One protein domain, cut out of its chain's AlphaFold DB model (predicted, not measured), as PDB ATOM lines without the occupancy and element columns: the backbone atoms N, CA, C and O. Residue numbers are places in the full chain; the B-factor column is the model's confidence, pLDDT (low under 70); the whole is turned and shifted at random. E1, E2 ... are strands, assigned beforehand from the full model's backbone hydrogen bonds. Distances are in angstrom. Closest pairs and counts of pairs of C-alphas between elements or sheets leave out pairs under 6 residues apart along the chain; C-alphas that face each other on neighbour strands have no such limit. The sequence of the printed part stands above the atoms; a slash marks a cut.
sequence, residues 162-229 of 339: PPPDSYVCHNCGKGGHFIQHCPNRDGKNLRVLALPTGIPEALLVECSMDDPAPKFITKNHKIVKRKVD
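This is residues 162 to 229 of the 339 residues of the protein "Zinc knuckle, putative" of Angomonas deanei (UniProt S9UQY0). With little regular structure, this domain is two small lobes end to end: residues 162 to 185 wind in loops, and a small three-stranded sheet holds the other end, with residues 186 to 203 running between. The 68 printed residues have no named helix and strands E1, E2, E3, in sheet order E1, E3, E2, antiparallel; the class is all strand, with 10 residues in named elements. The whole is compact, radius of gyration of the C-alphas 12.2 A, spanning 37 by 26 by 17 A.

Start at C-alpha 162, (-33.753, 15.385, -12.792); E1 is residues 204 to 206, 6.8 A. Next come E2, residues 215 to 217, 7.0 A, and E3, residues 223 to 226, 10.4 A, ending at (-52.472, 27.373, -34.255).

Look for inner strand E3 beside E1 at 140 degrees, with N 205 and O 225 2.9 A apart. E2 and E3 form a hairpin at 127 degrees, with N 216 and O 224 2.8 A apart. Both pairs are within hydrogen-bond range.

The C-alphas of Pro 162 and Asp 229, the farthest apart, are 39.5 A apart. The printed part has no cut, and neither link between strands is long. Confidence is under 70 at residues 162, 186 to 191, 209, 211 and 229.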
ATOM      1  N   PRO A 162     -33.275  14.538 -11.717       65.69
ATOM      2  CA  PRO A 162     -33.753  15.385 -12.792       65.69
ATOM      3  C   PRO A 162     -34.703  14.557 -13.658       65.69
ATOM      4  O   PRO A 162     -34.478  13.351 -13.845       65.69
ATOM      5  N   PRO A 163     -35.807  15.156 -14.127       75.88
ATOM      6  CA  PRO A 163     -36.695  14.446 -15.022       75.88
ATOM      7  C   PRO A 163     -35.894  13.996 -16.257       75.88
ATOM      8  O   PRO A 163     -34.920  14.662 -16.613       75.88
ATOM      9  N   PRO A 164     -36.279  12.883 -16.906       77.75
ATOM     10  CA  PRO A 164     -35.614  12.425 -18.124       77.75
ATOM     11  C   PRO A 164     -35.489  13.566 -19.136       77.75
ATOM     12  O   PRO A 164     -36.402  14.388 -19.218       77.75
ATOM     13  N   ASP A 165     -34.430  13.588 -19.949       71.81
ATOM     14  CA  ASP A 165     -34.202  14.654 -20.943       71.81
ATOM     15  C   ASP A 165     -35.394  14.849 -21.903       71.81
ATOM     16  O   ASP A 165     -35.623  15.938 -22.423       71.81
ATOM     17  N   SER A 166     -36.214  13.808 -22.086       76.06
ATOM     18  CA  SER A 166     -37.441  13.837 -22.888       76.06
ATOM     19  C   SER A 166     -38.658  14.474 -22.197       76.06
ATOM     20  O   SER A 166     -39.711  14.610 -22.818       76.06
ATOM     21  N   TYR A 167     -38.590  14.789 -20.903       81.94
ATOM     22  CA  TYR A 167     -39.707  15.364 -20.155       81.94
ATOM     23  C   TYR A 167     -39.728  16.885 -20.280       81.94
ATOM     24  O   TYR A 167     -38.718  17.569 -20.099       81.94
ATOM     25  N   VAL A 168     -40.923  17.426 -20.510       81.62
ATOM     26  CA  VAL A 168     -41.148  18.867 -20.628       81.62
ATOM     27  C   VAL A 168     -42.145  19.313 -19.582       81.62
ATOM     28  O   VAL A 168     -43.204  18.708 -19.413       81.62
ATOM     29  N   CYS A 169     -41.842  20.402 -18.883       82.12
ATOM     30  CA  CYS A 169     -42.779  20.980 -17.941       82.12
ATOM     31  C   CYS A 169     -43.980  21.564 -18.691       82.12
ATOM     32  O   CYS A 169     -43.854  22.565 -19.392       82.12
ATOM     33  N   HIS A 170     -45.172  21.000 -18.493       81.81
ATOM     34  CA  HIS A 170     -46.385  21.515 -19.136       81.81
ATOM     35  C   HIS A 170     -46.856  22.864 -18.563       81.81
ATOM     36  O   HIS A 170     -47.851  23.379 -19.042       81.81
ATOM     37  N   ASN A 171     -46.179  23.449 -17.565       79.06
ATOM     38  CA  ASN A 171     -46.488  24.802 -17.075       79.06
ATOM     39  C   ASN A 171     -45.680  25.899 -17.788       79.06
ATOM     40  O   ASN A 171     -46.214  26.966 -18.061       79.06
ATOM     41  N   CYS A 172     -44.399  25.653 -18.098       75.94
ATOM     42  CA  CYS A 172     -43.514  26.664 -18.704       75.94
ATOM     43  C   CYS A 172     -42.903  26.259 -20.054       75.94
ATOM     44  O   CYS A 172     -42.239  27.069 -20.694       75.94
ATOM     45  N   GLY A 173     -43.086  25.009 -20.470       74.88
ATOM     46  CA  GLY A 173     -42.555  24.458 -21.710       74.88
ATOM     47  C   GLY A 173     -41.051  24.173 -21.732       74.88
ATOM     48  O   GLY A 173     -40.528  23.819 -22.782       74.88
ATOM     49  N   LYS A 174     -40.350  24.290 -20.596       77.06
ATOM     50  CA  LYS A 174     -38.909  24.004 -20.482       77.06
ATOM     51  C   LYS A 174     -38.656  22.608 -19.897       77.06
ATOM     52  O   LYS A 174     -39.449  22.117 -19.092       77.06
ATOM     53  N   GLY A 175     -37.557  21.976 -20.304       76.56
ATOM     54  CA  GLY A 175     -37.060  20.730 -19.705       76.56
ATOM     55  C   GLY A 175     -36.355  20.954 -18.360       76.56
ATOM     56  O   GLY A 175     -36.197  22.090 -17.905       76.56
ATOM     57  N   GLY A 176     -35.935  19.863 -17.714       80.62
ATOM     58  CA  GLY A 176     -35.065  19.898 -16.527       80.62
ATOM     59  C   GLY A 176     -35.759  20.037 -15.166       80.62
ATOM     60  O   GLY A 176     -35.091  19.967 -14.141       80.62
ATOM     61  N   HIS A 177     -37.086  20.188 -15.113       83.19
ATOM     62  CA  HIS A 177     -37.852  20.176 -13.860       83.19
ATOM     63  C   HIS A 177     -39.261  19.611 -14.067       83.19
ATOM     64  O   HIS A 177     -39.848  19.780 -15.133       83.19
ATOM     65  N   PHE A 178     -39.828  18.971 -13.042       83.62
ATOM     66  CA  PHE A 178     -41.226  18.531 -13.056       83.62
ATOM     67  C   PHE A 178     -42.193  19.712 -12.923       83.62
ATOM     68  O   PHE A 178     -41.868  20.716 -12.293       83.62
ATOM     69  N   ILE A 179     -43.421  19.570 -13.434       81.38
ATOM     70  CA  ILE A 179     -44.464  20.613 -13.343       81.38
ATOM     71  C   ILE A 179     -44.719  21.109 -11.906       81.38
ATOM     72  O   ILE A 179     -45.055  22.272 -11.704       81.38
ATOM     73  N   GLN A 180     -44.510  20.243 -10.909       80.50
ATOM     74  CA  GLN A 180     -44.664  20.555  -9.484       80.50
ATOM     75  C   GLN A 180     -43.591  21.525  -8.959       80.50
ATOM     76  O   GLN A 180     -43.871  22.304  -8.052       80.50
ATOM     77  N   HIS A 181     -42.403  21.522  -9.570       78.31
ATOM     78  CA  HIS A 181     -41.241  22.339  -9.204       78.31
ATOM     79  C   HIS A 181     -40.913  23.365 -10.292       78.31
ATOM     80  O   HIS A 181     -39.753  23.652 -10.572       78.31
ATOM     81  N   CYS A 182     -41.940  23.887 -10.969       79.38
ATOM     82  CA  CYS A 182     -41.730  24.869 -12.019       79.38
ATOM     83  C   CYS A 182     -41.222  26.199 -11.437       79.38
ATOM     84  O   CYS A 182     -41.947  26.812 -10.653       79.38
ATOM     85  N   PRO A 183     -40.033  26.689 -11.848       80.19
ATOM     86  CA  PRO A 183     -39.498  27.965 -11.370       80.19
ATOM     87  C   PRO A 183     -40.325  29.165 -11.858       80.19
ATOM     88  O   PRO A 183     -40.264  30.230 -11.263       80.19
ATOM     89  N   ASN A 184     -41.132  28.982 -12.910       71.31
ATOM     90  CA  ASN A 184     -42.010  30.000 -13.493       71.31
ATOM     91  C   ASN A 184     -43.482  29.799 -13.076       71.31
ATOM     92  O   ASN A 184     -44.398  29.874 -13.899       71.31
ATOM     93  N   ARG A 185     -43.719  29.396 -11.821       75.31
ATOM     94  CA  ARG A 185     -45.068  29.166 -11.293       75.31
ATOM     95  C   ARG A 185     -45.710  30.493 -10.887       75.31
ATOM     96  O   ARG A 185     -45.606  30.920  -9.739       75.31
ATOM     97  N   ASP A 186     -46.453  31.084 -11.814       64.12
ATOM     98  CA  ASP A 186     -47.210  32.321 -11.595       64.12
ATOM     99  C   ASP A 186     -48.522  32.047 -10.821       64.12
ATOM    100  O   ASP A 186     -49.628  32.080 -11.360       64.12
ATOM    101  N   GLY A 187     -48.410  31.724  -9.526       66.12
ATOM    102  CA  GLY A 187     -49.541  31.638  -8.590       66.12
ATOM    103  C   GLY A 187     -50.189  30.252  -8.392       66.12
ATOM    104  O   GLY A 187     -49.603  29.196  -8.643       66.12
ATOM    105  N   LYS A 188     -51.418  30.247  -7.842       61.03
ATOM    106  CA  LYS A 188     -52.153  29.026  -7.429       61.03
ATOM    107  C   LYS A 188     -52.663  28.175  -8.601       61.03
ATOM    108  O   LYS A 188     -52.937  26.996  -8.393       61.03
ATOM    109  N   ASN A 189     -52.739  28.736  -9.807       60.16
ATOM    110  CA  ASN A 189     -53.280  28.060 -10.984       60.16
ATOM    111  C   ASN A 189     -52.140  27.590 -11.896       60.16
ATOM    112  O   ASN A 189     -51.424  28.406 -12.468       60.16
ATOM    113  N   LEU A 190     -51.980  26.272 -12.036       65.81
ATOM    114  CA  LEU A 190     -51.051  25.680 -13.001       65.81
ATOM    115  C   LEU A 190     -51.634  25.839 -14.411       65.81
ATOM    116  O   LEU A 190     -52.718  25.325 -14.692       65.81
ATOM    117  N   ARG A 191     -50.923  26.533 -15.303       68.56
ATOM    118  CA  ARG A 191     -51.320  26.673 -16.710       68.56
ATOM    119  C   ARG A 191     -50.825  25.452 -17.472       68.56
ATOM    120  O   ARG A 191     -49.716  25.452 -17.984       68.56
ATOM    121  N   VAL A 192     -51.622  24.387 -17.503       75.38
ATOM    122  CA  VAL A 192     -51.230  23.149 -18.190       75.38
ATOM    123  C   VAL A 192     -51.382  23.322 -19.703       75.38
ATOM    124  O   VAL A 192     -52.496  23.355 -20.223       75.38
ATOM    125  N   LEU A 193     -50.257  23.422 -20.407       79.12
ATOM    126  CA  LEU A 193     -50.168  23.403 -21.863       79.12
ATOM    127  C   LEU A 193     -50.563  22.020 -22.400       79.12
ATOM    128  O   LEU A 193     -50.079  20.992 -21.921       79.12
ATOM    129  N   ALA A 194     -51.433  22.002 -23.408       80.62
ATOM    130  CA  ALA A 194     -51.869  20.778 -24.074       80.62
ATOM    131  C   ALA A 194     -50.925  20.398 -25.225       80.62
ATOM    132  O   ALA A 194     -50.286  21.257 -25.834       80.62
ATOM    133  N   LEU A 195     -50.862  19.110 -25.570       81.69
ATOM    134  CA  LEU A 195     -50.210  18.684 -26.809       81.69
ATOM    135  C   LEU A 195     -51.119  19.018 -28.007       81.69
ATOM    136  O   LEU A 195     -52.339  18.877 -27.893       81.69
ATOM    137  N   PRO A 196     -50.561  19.405 -29.168       78.25
ATOM    138  CA  PRO A 196     -51.327  19.626 -30.389       78.25
ATOM    139  C   PRO A 196     -51.723  18.272 -31.001       78.25
ATOM    140  O   PRO A 196     -51.132  17.796 -31.964       78.25
ATOM    141  N   THR A 197     -52.701  17.590 -30.405       76.81
ATOM    142  CA  THR A 197     -53.224  16.319 -30.922       76.81
ATOM    143  C   THR A 197     -54.238  16.580 -32.033       76.81
ATOM    144  O   THR A 197     -55.245  17.243 -31.793       76.81
ATOM    145  N   GLY A 198     -53.996  16.047 -33.234       75.62
ATOM    146  CA  GLY A 198     -54.924  16.151 -34.371       75.62
ATOM    147  C   GLY A 198     -54.819  17.442 -35.194       75.62
ATOM    148  O   GLY A 198     -55.591  17.614 -36.132       75.62
ATOM    149  N   ILE A 199     -53.870  18.330 -34.880       76.56
ATOM    150  CA  ILE A 199     -53.554  19.513 -35.693       76.56
ATOM    151  C   ILE A 199     -52.253  19.219 -36.457       76.56
ATOM    152  O   ILE A 199     -51.259  18.887 -35.810       76.56
ATOM    153  N   PRO A 200     -52.231  19.301 -37.800       78.50
ATOM    154  CA  PRO A 200     -51.017  19.055 -38.575       78.50
ATOM    155  C   PRO A 200     -49.949  20.117 -38.285       78.50
ATOM    156  O   PRO A 200     -50.268  21.288 -38.083       78.50
ATOM    157  N   GLU A 201     -48.674  19.718 -38.322       74.75
ATOM    158  CA  GLU A 201     -47.534  20.599 -38.015       74.75
ATOM    159  C   GLU A 201     -47.467  21.843 -38.915       74.75
ATOM    160  O   GLU A 201     -47.065  22.907 -38.457       74.75
ATOM    161  N   ALA A 202     -47.958  21.753 -40.156       76.00
ATOM    162  CA  ALA A 202     -48.033  22.879 -41.094       76.00
ATOM    163  C   ALA A 202     -48.946  24.033 -40.626       76.00
ATOM    164  O   ALA A 202     -48.801  25.164 -41.086       76.00
ATOM    165  N   LEU A 203     -49.882  23.757 -39.713       76.88
ATOM    166  CA  LEU A 203     -50.806  24.742 -39.144       76.88
ATOM    167  C   LEU A 203     -50.365  25.212 -37.749       76.88
ATOM    168  O   LEU A 203     -51.171  25.775 -37.008       76.88
ATOM    169  N   LEU A 204     -49.109  24.967 -37.364       81.12
ATOM    170  CA  LEU A 204     -48.535  25.371 -36.083       81.12
ATOM    171  C   LEU A 204     -47.414  26.393 -36.313       81.12
ATOM    172  O   LEU A 204     -46.569  26.226 -37.187       81.12
ATOM    173  N   VAL A 205     -47.409  27.463 -35.520       83.94
ATOM    174  CA  VAL A 205     -46.384  28.520 -35.545       83.94
ATOM    175  C   VAL A 205     -45.776  28.644 -34.156       83.94
ATOM    176  O   VAL A 205     -46.502  28.617 -33.166       83.94
ATOM    177  N   GLU A 206     -44.454  28.768 -34.077       79.62
ATOM    178  CA  GLU A 206     -43.721  28.929 -32.816       79.62
ATOM    179  C   GLU A 206     -44.064  30.256 -32.131       79.62
ATOM    180  O   GLU A 206     -44.119  31.307 -32.775       79.62
ATOM    181  N   CYS A 207     -44.311  30.210 -30.820       75.62
ATOM    182  CA  CYS A 207     -44.771  31.359 -30.043       75.62
ATOM    183  C   CYS A 207     -44.140  31.449 -28.667       75.62
ATOM    184  O   CYS A 207     -43.766  30.444 -28.064       75.62
ATOM    185  N   SER A 208     -44.072  32.677 -28.155       77.56
ATOM    186  CA  SER A 208     -43.645  32.948 -26.789       77.56
ATOM    187  C   SER A 208     -44.787  32.721 -25.790       77.56
ATOM    188  O   SER A 208     -45.966  32.589 -26.135       77.56
ATOM    189  N   MET A 209     -44.429  32.690 -24.507       66.88
ATOM    190  CA  MET A 209     -45.386  32.565 -23.407       66.88
ATOM    191  C   MET A 209     -46.247  33.812 -23.172       66.88
ATOM    192  O   MET A 209     -47.173  33.732 -22.366       66.88
ATOM    193  N   ASP A 210     -46.034  34.901 -23.905       70.56
ATOM    194  CA  ASP A 210     -46.741  36.171 -23.700       70.56
ATOM    195  C   ASP A 210     -47.942  36.354 -24.646       70.56
ATOM    196  O   ASP A 210     -48.745  37.263 -24.467       70.56
ATOM    197  N   ASP A 211     -48.132  35.443 -25.609       69.56
ATOM    198  CA  ASP A 211     -49.242  35.524 -26.566       69.56
ATOM    199  C   ASP A 211     -50.615  35.243 -25.902       69.56
ATOM    200  O   ASP A 211     -50.731  34.293 -25.121       69.56
ATOM    201  N   PRO A 212     -51.692  35.980 -26.234       70.25
ATOM    202  CA  PRO A 212     -53.033  35.748 -25.676       70.25
ATOM    203  C   PRO A 212     -53.752  34.513 -26.259       70.25
ATOM    204  O   PRO A 212     -54.797  34.109 -25.756       70.25
ATOM    205  N   ALA A 213     -53.213  33.907 -27.322       74.12
ATOM    206  CA  ALA A 213     -53.798  32.750 -28.004       74.12
ATOM    207  C   ALA A 213     -53.629  31.434 -27.207       74.12
ATOM    208  O   ALA A 213     -52.691  31.313 -26.413       74.12
ATOM    209  N   PRO A 214     -54.483  30.411 -27.431       74.25
ATOM    210  CA  PRO A 214     -54.299  29.088 -26.836       74.25
ATOM    211  C   PRO A 214     -52.977  28.456 -27.299       74.25
ATOM    212  O   PRO A 214     -52.705  28.348 -28.497       74.25
ATOM    213  N   LYS A 215     -52.161  28.045 -26.324       81.62
ATOM    214  CA  LYS A 215     -50.793  27.546 -26.520       81.62
ATOM    215  C   LYS A 215     -50.744  26.031 -26.423       81.62
ATOM    216  O   LYS A 215     -51.343  25.434 -25.528       81.62
ATOM    217  N   PHE A 216     -49.952  25.432 -27.300       83.81
ATOM    218  CA  PHE A 216     -49.678  24.006 -27.317       83.81
ATOM    219  C   PHE A 216     -48.182  23.746 -27.159       83.81
ATOM    220  O   PHE A 216     -47.358  24.608 -27.463       83.81
ATOM    221  N   ILE A 217     -47.831  22.542 -26.712       83.38
ATOM    222  CA  ILE A 217     -46.443  22.095 -26.621       83.38
ATOM    223  C   ILE A 217     -46.190  20.916 -27.557       83.38
ATOM    224  O   ILE A 217     -46.852  19.881 -27.483       83.38
ATOM    225  N   THR A 218     -45.248  21.080 -28.479       79.50
ATOM    226  CA  THR A 218     -44.833  19.994 -29.375       79.50
ATOM    227  C   THR A 218     -43.869  19.041 -28.676       79.50
ATOM    228  O   THR A 218     -43.201  19.397 -27.705       79.50
ATOM    229  N   LYS A 219     -43.748  17.824 -29.219       77.06
ATOM    230  CA  LYS A 219     -42.770  16.822 -28.763       77.06
ATOM    231  C   LYS A 219     -41.318  17.312 -28.866       77.06
ATOM    232  O   LYS A 219     -40.470  16.819 -28.141       77.06
ATOM    233  N   ASN A 220     -41.064  18.316 -29.707       75.94
ATOM    234  CA  ASN A 220     -39.753  18.934 -29.909       75.94
ATOM    235  C   ASN A 220     -39.482  20.105 -28.946       75.94
ATOM    236  O   ASN A 220     -38.648  20.954 -29.243       75.94
ATOM    237  N   HIS A 221     -40.189  20.178 -27.812       71.50
ATOM    238  CA  HIS A 221     -39.996  21.200 -26.772       71.50
ATOM    239  C   HIS A 221     -40.294  22.643 -27.220       71.50
ATOM    240  O   HIS A 221     -39.822  23.593 -26.600       71.50
ATOM    241  N   LYS A 222     -41.091  22.829 -28.281       79.50
ATOM    242  CA  LYS A 222     -41.466  24.160 -28.773       79.50
ATOM    243  C   LYS A 222     -42.903  24.497 -28.406       79.50
ATOM    244  O   LYS A 222     -43.812  23.676 -28.579       79.50
ATOM    245  N   ILE A 223     -43.097  25.718 -27.921       82.62
ATOM    246  CA  ILE A 223     -44.420  26.289 -27.687       82.62
ATOM    247  C   ILE A 223     -44.941  26.771 -29.033       82.62
ATOM    248  O   ILE A 223     -44.276  27.536 -29.729       82.62
ATOM    249  N   VAL A 224     -46.115  26.289 -29.414       83.25
ATOM    250  CA  VAL A 224     -46.722  26.584 -30.709       83.25
ATOM    251  C   VAL A 224     -48.149  27.080 -30.531       83.25
ATOM    252  O   VAL A 224     -48.872  26.635 -29.636       83.25
ATOM    253  N   LYS A 225     -48.577  27.986 -31.406       84.38
ATOM    254  CA  LYS A 225     -49.978  28.375 -31.576       84.38
ATOM    255  C   LYS A 225     -50.502  27.854 -32.902       84.38
ATOM    256  O   LYS A 225     -49.743  27.638 -33.847       84.38
ATOM    257  N   ARG A 226     -51.817  27.676 -32.984       82.12
ATOM    258  CA  ARG A 226     -52.472  27.373 -34.255       82.12
ATOM    259  C   ARG A 226     -52.363  28.593 -35.169       82.12
ATOM    260  O   ARG A 226     -52.797  29.681 -34.794       82.12
ATOM    261  N   LYS A 227     -51.807  28.402 -36.360       78.81
ATOM    262  CA  LYS A 227     -51.884  29.370 -37.445       78.81
ATOM    263  C   LYS A 227     -53.343  29.445 -37.882       78.81
ATOM    264  O   LYS A 227     -53.912  28.455 -38.339       78.81
ATOM    265  N   VAL A 228     -53.969  30.592 -37.660       70.81
ATOM    266  CA  VAL A 228     -55.223  30.927 -38.329       70.81
ATOM    267  C   VAL A 228     -54.797  31.583 -39.631       70.81
ATOM    268  O   VAL A 228     -54.156  32.629 -39.596       70.81
ATOM    269  N   ASP A 229     -55.056  30.931 -40.762       68.25
ATOM    270  CA  ASP A 229     -54.776  31.530 -42.062       68.25
ATOM    271  C   ASP A 229     -55.716  32.726 -42.241       68.25
ATOM    272  O   ASP A 229     -56.918  32.559 -42.454       68.25
TER     273      ASP A 229